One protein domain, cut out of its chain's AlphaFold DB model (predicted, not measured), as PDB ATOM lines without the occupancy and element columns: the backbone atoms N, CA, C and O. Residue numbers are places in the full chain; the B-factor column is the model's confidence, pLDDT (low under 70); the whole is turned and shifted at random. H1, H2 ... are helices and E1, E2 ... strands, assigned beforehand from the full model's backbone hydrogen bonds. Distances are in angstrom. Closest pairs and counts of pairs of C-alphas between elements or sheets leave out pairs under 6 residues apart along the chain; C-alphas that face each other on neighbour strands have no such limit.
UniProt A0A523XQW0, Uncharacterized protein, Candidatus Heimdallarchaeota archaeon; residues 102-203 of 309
ATOM      1  N   THR A 102      28.234  97.252 -24.862       80.31
ATOM      2  CA  THR A 102      29.680  97.068 -24.737       80.31
ATOM      3  C   THR A 102      30.142  97.730 -23.455       80.31
ATOM      4  O   THR A 102      30.048  98.947 -23.316       80.31
ATOM      5  N   GLU A 103      30.669  96.924 -22.544       81.44
ATOM      6  CA  GLU A 103      31.209  97.353 -21.263       81.44
ATOM      7  C   GLU A 103      32.718  97.103 -21.269       81.44
ATOM      8  O   GLU A 103      33.206  95.972 -21.386       81.44
ATOM      9  N   ILE A 104      33.476  98.195 -21.196       79.75
ATOM     10  CA  ILE A 104      34.915  98.134 -20.957       79.75
ATOM     11  C   ILE A 104      35.079  98.091 -19.447       79.75
ATOM     12  O   ILE A 104      34.715  99.043 -18.759       79.75
ATOM     13  N   ILE A 105      35.596  96.976 -18.944       78.06
ATOM     14  CA  ILE A 105      35.849  96.820 -17.518       78.06
ATOM     15  C   ILE A 105      37.281  97.266 -17.291       78.06
ATOM     16  O   ILE A 105      38.224  96.601 -17.725       78.06
ATOM     17  N   GLU A 106      37.430  98.412 -16.636       72.81
ATOM     18  CA  GLU A 106      38.735  98.821 -16.142       72.81
ATOM     19  C   GLU A 106      39.121  97.889 -14.991       72.81
ATOM     20  O   GLU A 106      38.378  97.779 -14.011       72.81
ATOM     21  N   PRO A 107      40.235  97.153 -15.110       67.44
ATOM     22  CA  PRO A 107      40.552  96.113 -14.149       67.44
ATOM     23  C   PRO A 107      40.885  96.754 -12.807       67.44
ATOM     24  O   PRO A 107      41.768  97.601 -12.717       67.44
ATOM     25  N   THR A 108      40.226  96.320 -11.736       66.62
ATOM     26  CA  THR A 108      40.559  96.796 -10.379       66.62
ATOM     27  C   THR A 108      41.882  96.218  -9.865       66.62
ATOM     28  O   THR A 108      42.400  96.642  -8.827       66.62
ATOM     29  N   LYS A 109      42.417  95.220 -10.577       67.88
ATOM     30  CA  LYS A 109      43.686  94.541 -10.326       67.88
ATOM     31  C   LYS A 109      44.443  94.422 -11.637       67.88
ATOM     32  O   LYS A 109      43.868  93.994 -12.638       67.88
ATOM     33  N   ASP A 110      45.729  94.742 -11.598       66.75
ATOM     34  CA  ASP A 110      46.614  94.559 -12.741       66.75
ATOM     35  C   ASP A 110      46.667  93.069 -13.108       66.75
ATOM     36  O   ASP A 110      47.101  92.230 -12.315       66.75
ATOM     37  N   PHE A 111      46.210  92.737 -14.312       74.06
ATOM     38  CA  PHE A 111      46.450  91.450 -14.963       74.06
ATOM     39  C   PHE A 111      47.225  91.700 -16.265       74.06
ATOM     40  O   PHE A 111      47.344  92.839 -16.713       74.06
ATOM     41  N   GLY A 112      47.791  90.654 -16.865       65.12
ATOM     42  CA  GLY A 112      48.651  90.786 -18.046       65.12
ATOM     43  C   GLY A 112      50.088  91.120 -17.693       65.12
ATOM     44  O   GLY A 112      50.835  91.683 -18.500       65.12
ATOM     45  N   GLY A 113      50.497  90.735 -16.483       71.81
ATOM     46  CA  GLY A 113      51.891  90.744 -16.067       71.81
ATOM     47  C   GLY A 113      52.708  89.728 -16.861       71.81
ATOM     48  O   GLY A 113      53.846  90.035 -17.220       71.81
ATOM     49  N   TYR A 114      52.102  88.584 -17.203       83.69
ATOM     50  CA  TYR A 114      52.835  87.412 -17.680       83.69
ATOM     51  C   TYR A 114      52.343  86.883 -19.033       83.69
ATOM     52  O   TYR A 114      53.096  86.926 -20.002       83.69
ATOM     53  N   ASN A 115      51.098  86.409 -19.125       92.31
ATOM     54  CA  ASN A 115      50.634  85.574 -20.235       92.31
ATOM     55  C   ASN A 115      49.314  86.012 -20.883       92.31
ATOM     56  O   ASN A 115      49.094  85.644 -22.030       92.31
ATOM     57  N   LEU A 116      48.438  86.762 -20.209       93.56
ATOM     58  CA  LEU A 116      47.129  87.193 -20.712       93.56
ATOM     59  C   LEU A 116      47.060  88.718 -20.831       93.56
ATOM     60  O   LEU A 116      46.815  89.423 -19.860       93.56
ATOM     61  N   PHE A 117      47.206  89.246 -22.039       92.88
ATOM     62  CA  PHE A 117      47.227  90.688 -22.296       92.88
ATOM     63  C   PHE A 117      45.842  91.291 -22.523       92.88
ATOM     64  O   PHE A 117      45.621  92.465 -22.233       92.88
ATOM     65  N   SER A 118      44.889  90.525 -23.045       93.31
ATOM     66  CA  SER A 118      43.498  90.975 -23.126       93.31
ATOM     67  C   SER A 118      42.536  89.801 -23.128       93.31
ATOM     68  O   SER A 118      42.881  88.735 -23.636       93.31
ATOM     69  N   LEU A 119      41.325  90.025 -22.628       94.75
ATOM     70  CA  LEU A 119      40.222  89.079 -22.641       94.75
ATOM     71  C   LEU A 119      38.944  89.810 -23.066       94.75
ATOM     72  O   LEU A 119      38.460  90.712 -22.386       94.75
ATOM     73  N   GLU A 120      38.401  89.425 -24.212       95.38
ATOM     74  CA  GLU A 120      37.108  89.878 -24.712       95.38
ATOM     75  C   GLU A 120      36.110  88.724 -24.599       95.38
ATOM     76  O   GLU A 120      36.363  87.634 -25.109       95.38
ATOM     77  N   ILE A 121      34.972  88.973 -23.949       96.00
ATOM     78  CA  ILE A 121      33.883  88.007 -23.778       96.00
ATOM     79  C   ILE A 121      32.638  88.614 -24.412       96.00
ATOM     80  O   ILE A 121      32.141  89.640 -23.953       96.00
ATOM     81  N   LYS A 122      32.115  87.987 -25.462       95.31
ATOM     82  CA  LYS A 122      30.799  88.317 -26.009       95.31
ATOM     83  C   LYS A 122      29.796  87.302 -25.500       95.31
ATOM     84  O   LYS A 122      29.884  86.122 -25.829       95.31
ATOM     85  N   ASP A 123      28.835  87.784 -24.734       91.88
ATOM     86  CA  ASP A 123      27.786  86.982 -24.138       91.88
ATOM     87  C   ASP A 123      26.441  87.300 -24.793       91.88
ATOM     88  O   ASP A 123      25.832  88.350 -24.564       91.88
ATOM     89  N   LYS A 124      25.978  86.386 -25.647       87.12
ATOM     90  CA  LYS A 124      24.710  86.516 -26.374       87.12
ATOM     91  C   LYS A 124      23.498  86.291 -25.477       87.12
ATOM     92  O   LYS A 124      22.453  86.863 -25.773       87.12
ATOM     93  N   LEU A 125      23.627  85.518 -24.391       82.25
ATOM     94  CA  LEU A 125      22.525  85.287 -23.447       82.25
ATOM     95  C   LEU A 125      22.169  86.581 -22.719       82.25
ATOM     96  O   LEU A 125      20.995  86.902 -22.556       82.25
ATOM     97  N   ARG A 126      23.190  87.342 -22.320       86.50
ATOM     98  CA  ARG A 126      23.039  88.597 -21.568       86.50
ATOM     99  C   ARG A 126      23.090  89.841 -22.455       86.50
ATOM    100  O   ARG A 126      22.950  90.945 -21.942       86.50
ATOM    101  N   GLN A 127      23.284  89.664 -23.766       85.75
ATOM    102  CA  GLN A 127      23.445  90.730 -24.767       85.75
ATOM    103  C   GLN A 127      24.546  91.738 -24.406       85.75
ATOM    104  O   GLN A 127      24.428  92.942 -24.649       85.75
ATOM    105  N   ARG A 128      25.643  91.234 -23.838       90.25
ATOM    106  CA  ARG A 128      26.756  92.051 -23.353       90.25
ATOM    107  C   ARG A 128      28.072  91.660 -23.989       90.25
ATOM    108  O   ARG A 128      28.300  90.509 -24.355       90.25
ATOM    109  N   LYS A 129      28.949  92.644 -24.120       92.69
ATOM    110  CA  LYS A 129      30.330  92.454 -24.537       92.69
ATOM    111  C   LYS A 129      31.239  93.047 -23.473       92.69
ATOM    112  O   LYS A 129      31.284  94.263 -23.327       92.69
ATOM    113  N   TYR A 130      31.998  92.191 -22.809       92.44
ATOM    114  CA  TYR A 130      32.993  92.576 -21.822       92.44
ATOM    115  C   TYR A 130      34.368  92.640 -22.470       92.44
ATOM    116  O   TYR A 130      34.716  91.817 -23.323       92.44
ATOM    117  N   SER A 131      35.162  93.635 -22.100       91.06
ATOM    118  CA  SER A 131      36.531  93.773 -22.588       91.06
ATOM    119  C   SER A 131      37.464  94.183 -21.463       91.06
ATOM    120  O   SER A 131      37.358  95.286 -20.940       91.06
ATOM    121  N   LEU A 132      38.403  93.293 -21.161       89.00
ATOM    122  CA  LEU A 132      39.539  93.506 -20.279       89.00
ATOM    123  C   LEU A 132      40.780  93.647 -21.169       89.00
ATOM    124  O   LEU A 132      41.063  92.755 -21.971       89.00
ATOM    125  N   LYS A 133      41.512  94.760 -21.089       83.38
ATOM    126  CA  LYS A 133      42.639  95.032 -21.998       83.38
ATOM    127  C   LYS A 133      43.846  95.598 -21.263       83.38
ATOM    128  O   LYS A 133      43.699  96.429 -20.377       83.38
ATOM    129  N   THR A 134      45.024  95.200 -21.726       78.06
ATOM    130  CA  THR A 134      46.309  95.863 -21.489       78.06
ATOM    131  C   THR A 134      46.911  96.275 -22.835       78.06
ATOM    132  O   THR A 134      46.506  95.767 -23.883       78.06
ATOM    133  N   GLU A 135      47.882  97.187 -22.834       79.81
ATOM    134  CA  GLU A 135      48.505  97.707 -24.064       79.81
ATOM    135  C   GLU A 135      49.501  96.737 -24.730       79.81
ATOM    136  O   GLU A 135      50.107  97.065 -25.748       79.81
ATOM    137  N   LYS A 136      49.691  95.531 -24.182       85.38
ATOM    138  CA  LYS A 136      50.703  94.586 -24.665       85.38
ATOM    139  C   LYS A 136      50.296  93.900 -25.979       85.38
ATOM    140  O   LYS A 136      49.123  93.607 -26.245       85.38
ATOM    141  N   GLU A 137      51.301  93.635 -26.809       89.50
ATOM    142  CA  GLU A 137      51.180  92.847 -28.038       89.50
ATOM    143  C   GLU A 137      51.338  91.353 -27.761       89.50
ATOM    144  O   GLU A 137      51.988  90.962 -26.798       89.50
ATOM    145  N   GLY A 138      50.740  90.522 -28.611       92.81
ATOM    146  CA  GLY A 138      50.791  89.069 -28.502       92.81
ATOM    147  C   GLY A 138      49.818  88.392 -29.461       92.81
ATOM    148  O   GLY A 138      49.003  89.058 -30.114       92.81
ATOM    149  N   LYS A 139      49.884  87.066 -29.529       95.56
ATOM    150  CA  LYS A 139      49.011  86.267 -30.384       95.56
ATOM    151  C   LYS A 139      47.577  86.230 -29.878       95.56
ATOM    152  O   LYS A 139      47.284  86.407 -28.695       95.56
ATOM    153  N   ILE A 140      46.662  85.992 -30.810       96.75
ATOM    154  CA  ILE A 140      45.226  85.969 -30.556       96.75
ATOM    155  C   ILE A 140      44.737  84.530 -30.609       96.75
ATOM    156  O   ILE A 140      44.877  83.868 -31.633       96.75
ATOM    157  N   VAL A 141      44.073  84.098 -29.542       97.25
ATOM    158  CA  VAL A 141      43.369  82.816 -29.483       97.25
ATOM    159  C   VAL A 141      41.900  83.095 -29.206       97.25
ATOM    160  O   VAL A 141      41.552  83.948 -28.388       97.25
ATOM    161  N   SER A 142      41.012  82.407 -29.914       97.25
ATOM    162  CA  SER A 142      39.572  82.577 -29.744       97.25
ATOM    163  C   SER A 142      38.860  81.244 -29.694       97.25
ATOM    164  O   SER A 142      39.242  80.310 -30.394       97.25
ATOM    165  N   CYS A 143      37.777  81.187 -28.931       96.81
ATOM    166  CA  CYS A 143      36.888  80.042 -28.897       96.81
ATOM    167  C   CYS A 143      35.426  80.486 -28.895       96.81
ATOM    168  O   CYS A 143      35.081  81.631 -28.589       96.81
ATOM    169  N   ILE A 144      34.565  79.531 -29.211       92.50
ATOM    170  CA  ILE A 144      33.121  79.657 -29.089       92.50
ATOM    171  C   ILE A 144      32.670  78.486 -28.218       92.50
ATOM    172  O   ILE A 144      33.140  77.362 -28.397       92.50
ATOM    173  N   SER A 145      31.809  78.775 -27.250       90.12
ATOM    174  CA  SER A 145      31.132  77.764 -26.430       90.12
ATOM    175  C   SER A 145      30.364  76.745 -27.293       90.12
ATOM    176  O   SER A 145      29.925  77.079 -28.396       90.12
ATOM    177  N   PRO A 146      30.148  75.512 -26.806       81.19
ATOM    178  CA  PRO A 146      29.418  74.470 -27.517       81.19
ATOM    179  C   PRO A 146      28.004  74.867 -27.945       81.19
ATOM    180  O   PRO A 146      27.588  74.461 -29.030       81.19
ATOM    181  N   LEU A 147      27.264  75.649 -27.143       77.12
ATOM    182  CA  LEU A 147      25.926  76.111 -27.542       77.12
ATOM    183  C   LEU A 147      25.969  77.405 -28.370       77.12
ATOM    184  O   LEU A 147      24.948  77.828 -28.910       77.12
ATOM    185  N   GLY A 148      27.147  78.011 -28.534       83.31
ATOM    186  CA  GLY A 148      27.365  79.150 -29.418       83.31
ATOM    187  C   GLY A 148      26.978  80.509 -28.832       83.31
ATOM    188  O   GLY A 148      27.008  81.506 -29.572       83.31
ATOM    189  N   PHE A 149      26.619  80.581 -27.544       88.44
ATOM    190  CA  PHE A 149      26.151  81.824 -26.932       88.44
ATOM    191  C   PHE A 149      27.264  82.670 -26.325       88.44
ATOM    192  O   PHE A 149      27.134  83.891 -26.269       88.44
ATOM    193  N   VAL A 150      28.366  82.051 -25.915       92.75
ATOM    194  CA  VAL A 150      29.551  82.752 -25.409       92.75
ATOM    195  C   VAL A 150      30.693  82.633 -26.415       92.75
ATOM    196  O   VAL A 150      31.101  81.523 -26.765       92.75
ATOM    197  N   GLU A 151      31.222  83.768 -26.871       96.25
ATOM    198  CA  GLU A 151      32.449  83.851 -27.673       96.25
ATOM    199  C   GLU A 151      33.539  84.520 -26.840       96.25
ATOM    200  O   GLU A 151      33.310  85.577 -26.251       96.25
ATOM    201  N   ILE A 152      34.733  83.934 -26.819       97.69
ATOM    202  CA  ILE A 152      35.866  84.478 -26.071       97.69
ATOM    203  C   ILE A 152      37.032  84.692 -27.019       97.69
ATOM    204  O   ILE A 152      37.370  83.821 -27.819       97.69
ATOM    205  N   LYS A 153      37.660  85.860 -26.917       97.25
ATOM    206  CA  LYS A 153      38.874  86.207 -27.644       97.25
ATOM    207  C   LYS A 153      39.912  86.706 -26.651       97.25
ATOM    208  O   LYS A 153      39.722  87.746 -26.028       97.25
ATOM    209  N   ALA A 154      41.009  85.976 -26.525       96.44
ATOM    210  CA  ALA A 154      42.133  86.344 -25.687       96.44
ATOM    211  C   ALA A 154      43.317  86.800 -26.548       96.44
ATOM    212  O   ALA A 154      43.560  86.259 -27.628       96.44
ATOM    213  N   LYS A 155      44.061  87.790 -26.054       95.88
ATOM    214  CA  LYS A 155      45.411  88.108 -26.537       95.88
ATOM    215  C   LYS A 155      46.387  87.616 -25.478       95.88
ATOM    216  O   LYS A 155      46.249  88.024 -24.326       95.88
ATOM    217  N   VAL A 156      47.321  86.750 -25.849       96.25
ATOM    218  CA  VAL A 156      48.221  86.049 -24.923       96.25
ATOM    219  C   VAL A 156      49.685  86.166 -25.347       96.25
ATOM    220  O   VAL A 156      49.973  86.536 -26.485       96.25
ATOM    221  N   SER A 157      50.610  85.859 -24.435       95.12
ATOM    222  CA  SER A 157      52.046  85.785 -24.734       95.12
ATOM    223  C   SER A 157      52.336  84.732 -25.804       95.12
ATOM    224  O   SER A 157      51.705  83.672 -25.830       95.12
ATOM    225  N   GLU A 158      53.319  84.999 -26.663       93.94
ATOM    226  CA  GLU A 158      53.786  84.064 -27.696       93.94
ATOM    227  C   GLU A 158      54.271  82.732 -27.101       93.94
ATOM    228  O   GLU A 158      54.087  81.684 -27.719       93.94
ATOM    229  N   ASP A 159      54.793  82.764 -25.871       92.12
ATOM    230  CA  ASP A 159      55.325  81.596 -25.155       92.12
ATOM    231  C   ASP A 159      54.237  80.617 -24.672       92.12
ATOM    232  O   ASP A 159      54.533  79.493 -24.262       92.12
ATOM    233  N   THR A 160      52.964  81.022 -24.692       92.69
ATOM    234  CA  THR A 160      51.850  80.142 -24.308       92.69
ATOM    235  C   THR A 160      51.600  79.079 -25.376       92.69
ATOM    236  O   THR A 160      51.884  79.278 -26.551       92.69
ATOM    237  N   THR A 161      51.044  77.925 -25.010       94.38
ATOM    238  CA  THR A 161      50.648  76.914 -26.007       94.38
ATOM    239  C   THR A 161      49.202  77.159 -26.439       94.38
ATOM    240  O   THR A 161      48.324  77.289 -25.583       94.38
ATOM    241  N   ASP A 162      48.937  77.198 -27.749       93.62
ATOM    242  CA  ASP A 162      47.590  77.453 -28.294       93.62
ATOM    243  C   ASP A 162      46.579  76.406 -27.816       93.62
ATOM    244  O   ASP A 162      45.467  76.758 -27.438       93.62
ATOM    245  N   GLU A 163      46.993  75.136 -27.754       95.25
ATOM    246  CA  GLU A 163      46.179  74.024 -27.255       95.25
ATOM    247  C   GLU A 163      45.721  74.258 -25.807       95.25
ATOM    248  O   GLU A 163      44.524  74.247 -25.527       95.25
ATOM    249  N   PHE A 164      46.651  74.546 -24.887       95.06
ATOM    250  CA  PHE A 164      46.317  74.785 -23.475       95.06
ATOM    251  C   PHE A 164      45.452  76.032 -23.310       95.06
ATOM    252  O   PHE A 164      44.463  76.014 -22.577       95.06
ATOM    253  N   THR A 165      45.792  77.095 -24.041       96.12
ATOM    254  CA  THR A 165      45.018  78.337 -24.079       96.12
ATOM    255  C   THR A 165      43.583  78.046 -24.506       96.12
ATOM    256  O   THR A 165      42.639  78.450 -23.834       96.12
ATOM    257  N   GLN A 166      43.399  77.293 -25.587       96.38
ATOM    258  CA  GLN A 166      42.084  76.950 -26.105       96.38
ATOM    259  C   GLN A 166      41.274  76.092 -25.123       96.38
ATOM    260  O   GLN A 166      40.090  76.371 -24.934       96.38
ATOM    261  N   GLU A 167      41.880  75.103 -24.456       95.88
ATOM    262  CA  GLU A 167      41.194  74.296 -23.431       95.88
ATOM    263  C   GLU A 167      40.692  75.152 -22.254       95.88
ATOM    264  O   GLU A 167      39.553  74.987 -21.799       95.88
ATOM    265  N   TRP A 168      41.502  76.113 -21.802       97.19
ATOM    266  CA  TRP A 168      41.109  77.081 -20.777       97.19
ATOM    267  C   TRP A 168      39.949  77.968 -21.224       97.19
ATOM    268  O   TRP A 168      38.966  78.112 -20.492       97.19
ATOM    269  N   LEU A 169      40.030  78.542 -22.428       97.19
ATOM    270  CA  LEU A 169      38.984  79.425 -22.944       97.19
ATOM    271  C   LEU A 169      37.667  78.673 -23.185       97.19
ATOM    272  O   LEU A 169      36.608  79.208 -22.868       97.19
ATOM    273  N   ILE A 170      37.712  77.427 -23.673       95.81
ATOM    274  CA  ILE A 170      36.515  76.583 -23.824       95.81
ATOM    275  C   ILE A 170      35.886  76.308 -22.457       95.81
ATOM    276  O   ILE A 170      34.677  76.460 -22.294       95.81
ATOM    277  N   SER A 171      36.691  75.953 -21.455       94.94
ATOM    278  CA  SER A 171      36.194  75.686 -20.099       94.94
ATOM    279  C   SER A 171      35.557  76.924 -19.461       94.94
ATOM    280  O   SER A 171      34.495  76.834 -18.836       94.94
ATOM    281  N   LEU A 172      36.159  78.097 -19.674       96.56
ATOM    282  CA  LEU A 172      35.574  79.373 -19.282       96.56
ATOM    283  C   LEU A 172      34.254  79.627 -20.015       96.56
ATOM    284  O   LEU A 172      33.262  79.945 -19.366       96.56
ATOM    285  N   ALA A 173      34.222  79.472 -21.340       95.25
ATOM    286  CA  ALA A 173      33.025  79.708 -22.140       95.25
ATOM    287  C   ALA A 173      31.869  78.802 -21.698       95.25
ATOM    288  O   ALA A 173      30.760  79.293 -21.514       95.25
ATOM    289  N   ASN A 174      32.144  77.522 -21.425       88.56
ATOM    290  CA  ASN A 174      31.170  76.569 -20.887       88.56
ATOM    291  C   ASN A 174      30.634  77.014 -19.527       88.56
ATOM    292  O   ASN A 174      29.429  76.981 -19.280       88.56
ATOM    293  N   THR A 175      31.534  77.440 -18.639       90.06
ATOM    294  CA  THR A 175      31.140  77.873 -17.298       90.06
ATOM    295  C   THR A 175      30.283  79.128 -17.383       90.06
ATOM    296  O   THR A 175      29.196  79.151 -16.816       90.06
ATOM    297  N   LEU A 176      30.708  80.133 -18.152       91.69
ATOM    298  CA  LEU A 176      29.941  81.354 -18.387       91.69
ATOM    299  C   LEU A 176      28.579  81.060 -19.013       91.69
ATOM    300  O   LEU A 176      27.598  81.656 -18.596       91.69
ATOM    301  N   GLU A 177      28.491  80.139 -19.968       86.25
ATOM    302  CA  GLU A 177      27.228  79.773 -20.615       86.25
ATOM    303  C   GLU A 177      26.225  79.147 -19.630       86.25
ATOM    304  O   GLU A 177      25.020  79.334 -19.773       86.25
ATOM    305  N   SER A 178      26.714  78.483 -18.577       82.62
ATOM    306  CA  SER A 178      25.876  77.960 -17.490       82.62
ATOM    307  C   SER A 178      25.450  79.011 -16.450       82.62
ATOM    308  O   SER A 178      24.575  78.744 -15.626       82.62
ATOM    309  N   LEU A 179      26.038  80.216 -16.467       83.88
ATOM    310  CA  LEU A 179      25.719  81.264 -15.497       83.88
ATOM    311  C   LEU A 179      24.472  82.049 -15.902       83.88
ATOM    312  O   LEU A 179      24.451  82.749 -16.918       83.88
ATOM    313  N   VAL A 180      23.477  82.047 -15.012       77.50
ATOM    314  CA  VAL A 180      22.287  82.907 -15.122       77.50
ATOM    315  C   VAL A 180      22.662  84.388 -15.020       77.50
ATOM    316  O   VAL A 180      22.171  85.218 -15.776       77.50
ATOM    317  N   PHE A 181      23.563  84.723 -14.098       80.25
ATOM    318  CA  PHE A 181      24.058  86.082 -13.906       80.25
ATOM    319  C   PHE A 181      25.548  86.034 -13.603       80.25
ATOM    320  O   PHE A 181      25.987  85.213 -12.793       80.25
ATOM    321  N   LEU A 182      26.277  86.921 -14.269       85.38
ATOM    322  CA  LEU A 182      27.705  87.126 -14.123       85.38
ATOM    323  C   LEU A 182      27.917  88.424 -13.357       85.38
ATOM    324  O   LEU A 182      27.456  89.475 -13.792       85.38
ATOM    325  N   ASP A 183      28.615  88.323 -12.235       87.00
ATOM    326  CA  ASP A 183      29.074  89.493 -11.507       87.00
ATOM    327  C   ASP A 183      30.329  90.047 -12.190       87.00
ATOM    328  O   ASP A 183      31.350  89.362 -12.301       87.00
ATOM    329  N   GLU A 184      30.234  91.270 -12.698       85.94
ATOM    330  CA  GLU A 184      31.299  91.925 -13.456       85.94
ATOM    331  C   GLU A 184      32.555  92.170 -12.615       85.94
ATOM    332  O   GLU A 184      33.660  92.156 -13.161       85.94
ATOM    333  N   GLU A 185      32.428  92.317 -11.291       83.06
ATOM    334  CA  GLU A 185      33.583  92.488 -10.404       83.06
ATOM    335  C   GLU A 185      34.520  91.268 -10.476       83.06
ATOM    336  O   GLU A 185      35.750  91.387 -10.414       83.06
ATOM    337  N   LEU A 186      33.948  90.083 -10.709       88.56
ATOM    338  CA  LEU A 186      34.687  88.828 -10.808       88.56
ATOM    339  C   LEU A 186      35.508  88.714 -12.093       88.56
ATOM    340  O   LEU A 186      36.449  87.921 -12.136       88.56
ATOM    341  N   LEU A 187      35.222  89.524 -13.116       89.38
ATOM    342  CA  LEU A 187      35.956  89.485 -14.380       89.38
ATOM    343  C   LEU A 187      37.411  89.947 -14.225       89.38
ATOM    344  O   LEU A 187      38.299  89.374 -14.856       89.38
ATOM    345  N   SER A 188      37.693  90.895 -13.326       88.12
ATOM    346  CA  SER A 188      39.080  91.294 -13.022       88.12
ATOM    347  C   SER A 188      39.863  90.152 -12.363       88.12
ATOM    348  O   SER A 188      40.995  89.854 -12.749       88.12
ATOM    349  N   TYR A 189      39.246  89.459 -11.400       90.00
ATOM    350  CA  TYR A 189      39.861  88.306 -10.739       90.00
ATOM    351  C   TYR A 189      40.026  87.115 -11.682       90.00
ATOM    352  O   TYR A 189      41.012  86.386 -11.580       90.00
ATOM    353  N   LEU A 190      39.097  86.944 -12.623       92.25
ATOM    354  CA  LEU A 190      39.190  85.949 -13.683       92.25
ATOM    355  C   LEU A 190      40.392  86.219 -14.587       92.25
ATOM    356  O   LEU A 190      41.152  85.295 -14.872       92.25
ATOM    357  N   GLY A 191      40.587  87.475 -15.004       92.00
ATOM    358  CA  GLY A 191      41.756  87.884 -15.781       92.00
ATOM    359  C   GLY A 191      43.059  87.537 -15.064       92.00
ATOM    360  O   GLY A 191      43.926  86.892 -15.646       92.00
ATOM    361  N   LEU A 192      43.163  87.876 -13.774       89.94
ATOM    362  CA  LEU A 192      44.334  87.558 -12.950       89.94
ATOM    363  C   LEU A 192      44.566  86.045 -12.803       89.94
ATOM    364  O   LEU A 192      45.702  85.583 -12.886       89.94
ATOM    365  N   TYR A 193      43.500  85.271 -12.589       92.75
ATOM    366  CA  TYR A 193      43.589  83.817 -12.472       92.75
ATOM    367  C   TYR A 193      44.102  83.183 -13.771       92.75
ATOM    368  O   TYR A 193      45.067  82.420 -13.761       92.75
ATOM    369  N   LEU A 194      43.507  83.547 -14.908       94.19
ATOM    370  CA  LEU A 194      43.895  83.008 -16.210       94.19
ATOM    371  C   LEU A 194      45.304  83.434 -16.629       94.19
ATOM    372  O   LEU A 194      46.020  82.615 -17.199       94.19
ATOM    373  N   ASP A 195      45.731  84.661 -16.309       92.94
ATOM    374  CA  ASP A 195      47.095  85.148 -16.577       92.94
ATOM    375  C   ASP A 195      48.168  84.200 -16.011       92.94
ATOM    376  O   ASP A 195      49.211  83.980 -16.629       92.94
ATOM    377  N   TYR A 196      47.892  83.574 -14.866       91.00
ATOM    378  CA  TYR A 196      48.789  82.592 -14.264       91.00
ATOM    379  C   TYR A 196      48.623  81.182 -14.860       91.00
ATOM    380  O   TYR A 196      49.610  80.504 -15.148       91.00
ATOM    381  N   MET A 197      47.381  80.740 -15.070       93.12
ATOM    382  CA  MET A 197      47.073  79.329 -15.344       93.12
ATOM    383  C   MET A 197      47.241  78.900 -16.809       93.12
ATOM    384  O   MET A 197      47.515  77.727 -17.079       93.12
ATOM    385  N   ILE A 198      47.120  79.832 -17.757       93.94
ATOM    386  CA  ILE A 198      46.989  79.537 -19.196       93.94
ATOM    387  C   ILE A 198      48.218  78.870 -19.839       93.94
ATOM    388  O   ILE A 198      48.150  78.350 -20.951       93.94
ATOM    389  N   THR A 199      49.348  78.858 -19.131       92.81
ATOM    390  CA  THR A 199      50.608  78.229 -19.561       92.81
ATOM    391  C   THR A 199      50.611  76.709 -19.432       92.81
ATOM    392  O   THR A 199      51.514  76.050 -19.946       92.81
ATOM    393  N   SER A 200      49.615  76.134 -18.759       94.75
ATOM    394  CA  SER A 200      49.524  74.699 -18.513       94.75
ATOM    395  C   SER A 200      48.126  74.173 -18.800       94.75
ATOM    396  O   SER A 200      47.151  74.923 -18.793       94.75
ATOM    397  N   ARG A 201      48.029  72.870 -19.065       95.56
ATOM    398  CA  ARG A 201      46.751  72.206 -19.316       95.56
ATOM    399  C   ARG A 201      45.835  72.279 -18.079       95.56
ATOM    400  O   ARG A 201      46.323  71.942 -16.996       95.56
ATOM    401  N   PRO A 202      44.542  72.639 -18.223       94.00
ATOM    402  CA  PRO A 202      43.617  72.699 -17.097       94.00
ATOM    403  C   PRO A 202      43.454  71.339 -16.415       94.00
ATOM    404  O   PRO A 202      43.137  70.332 -17.051       94.00
ATOM    405  N   LYS A 203      43.632  71.313 -15.094       94.12
ATOM    406  CA  LYS A 203      43.337  70.151 -14.243       94.12
ATOM    407  C   LYS A 203      41.959  70.278 -13.611       94.12
ATOM    408  O   LYS A 203      41.468  71.378 -13.384       94.12
TER     409      LYS A 203
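AT A GLANCE: This is residues 102 to 203 of the 309 residues of an uncharacterized protein of Candidatus Heimdallarchaeota archaeon (UniProt A0A523XQW0). One twisted sheet of five strands is a wall with two helices, H1 and H2, side by side over one face; its other face has no named helix. H1 covers the half with E4 and E5, and H2, running the opposite way, covers E3 and E2. The 102 printed residues hold E1, E2, E3, E4, E5, H1 and H2 in that order along the chain. The sheet is mixed, ordered E1 E3 E2 E5 E4, the class is mixed helices and strands, and the whole is compact, with a radius of gyration of the C-alphas of 12.4 A and spans of 33 by 28 by 21 A.

HOW THE PARTS SIT: Start at inner strand E2, residues 116 to 123, antiparallel to E5, residues 150 to 156; look for N 120 and O 153, 2.8 A apart. On its other side E3, residues 128 to 133, makes a hairpin with E2, with N 130 and O 121 at 2.8 A. Edge strand E1, residues 102 to 104, is parallel to E3, with N 103 and O 129 at 2.8 A. Edge strand E4, residues 139 to 144, makes a hairpin with E5, with N 154 and O 141 at 2.8 A. H1, residues 162 to 178, is on the sheet at a height of 8.5 A, slantwise to the strands; its closest C-alphas to E5 are Ala 173 and Val 150, 5.7 A apart. H2, residues 185 to 197, is on the same face at a height of 9.6 A; its closest C-alphas to E2 are Asp 195 and Leu 116, 4.6 A apart. The helices are close but not clearly touching, at a shallow tilt of 26 degrees. Every O i to N i+4 pair is within hydrogen-bond range in H1, and 7 of 9 in H2.

IN THESE COORDINATES: Find C-alpha 102 at (29.680, 97.068, -24.737), where E1 begins, 6.5 A long. E2 runs 19.6 A, E3 16.2 A, E4 17.3 A and E5 19.0 A. From C-alpha 162 at (47.590, 77.453, -28.294), H1 runs 24.3 A; H2 runs 19.5 A to C-alpha 197 at (47.073, 79.329, -15.344).

THE WHOLE: The C-alphas farthest apart, Asp 159 and Val 180, are 34.6 A apart. The printed part has no cut, and its long link is E1 to E2. Look at residues 107 to 110 and residue 112 for pLDDT under 70.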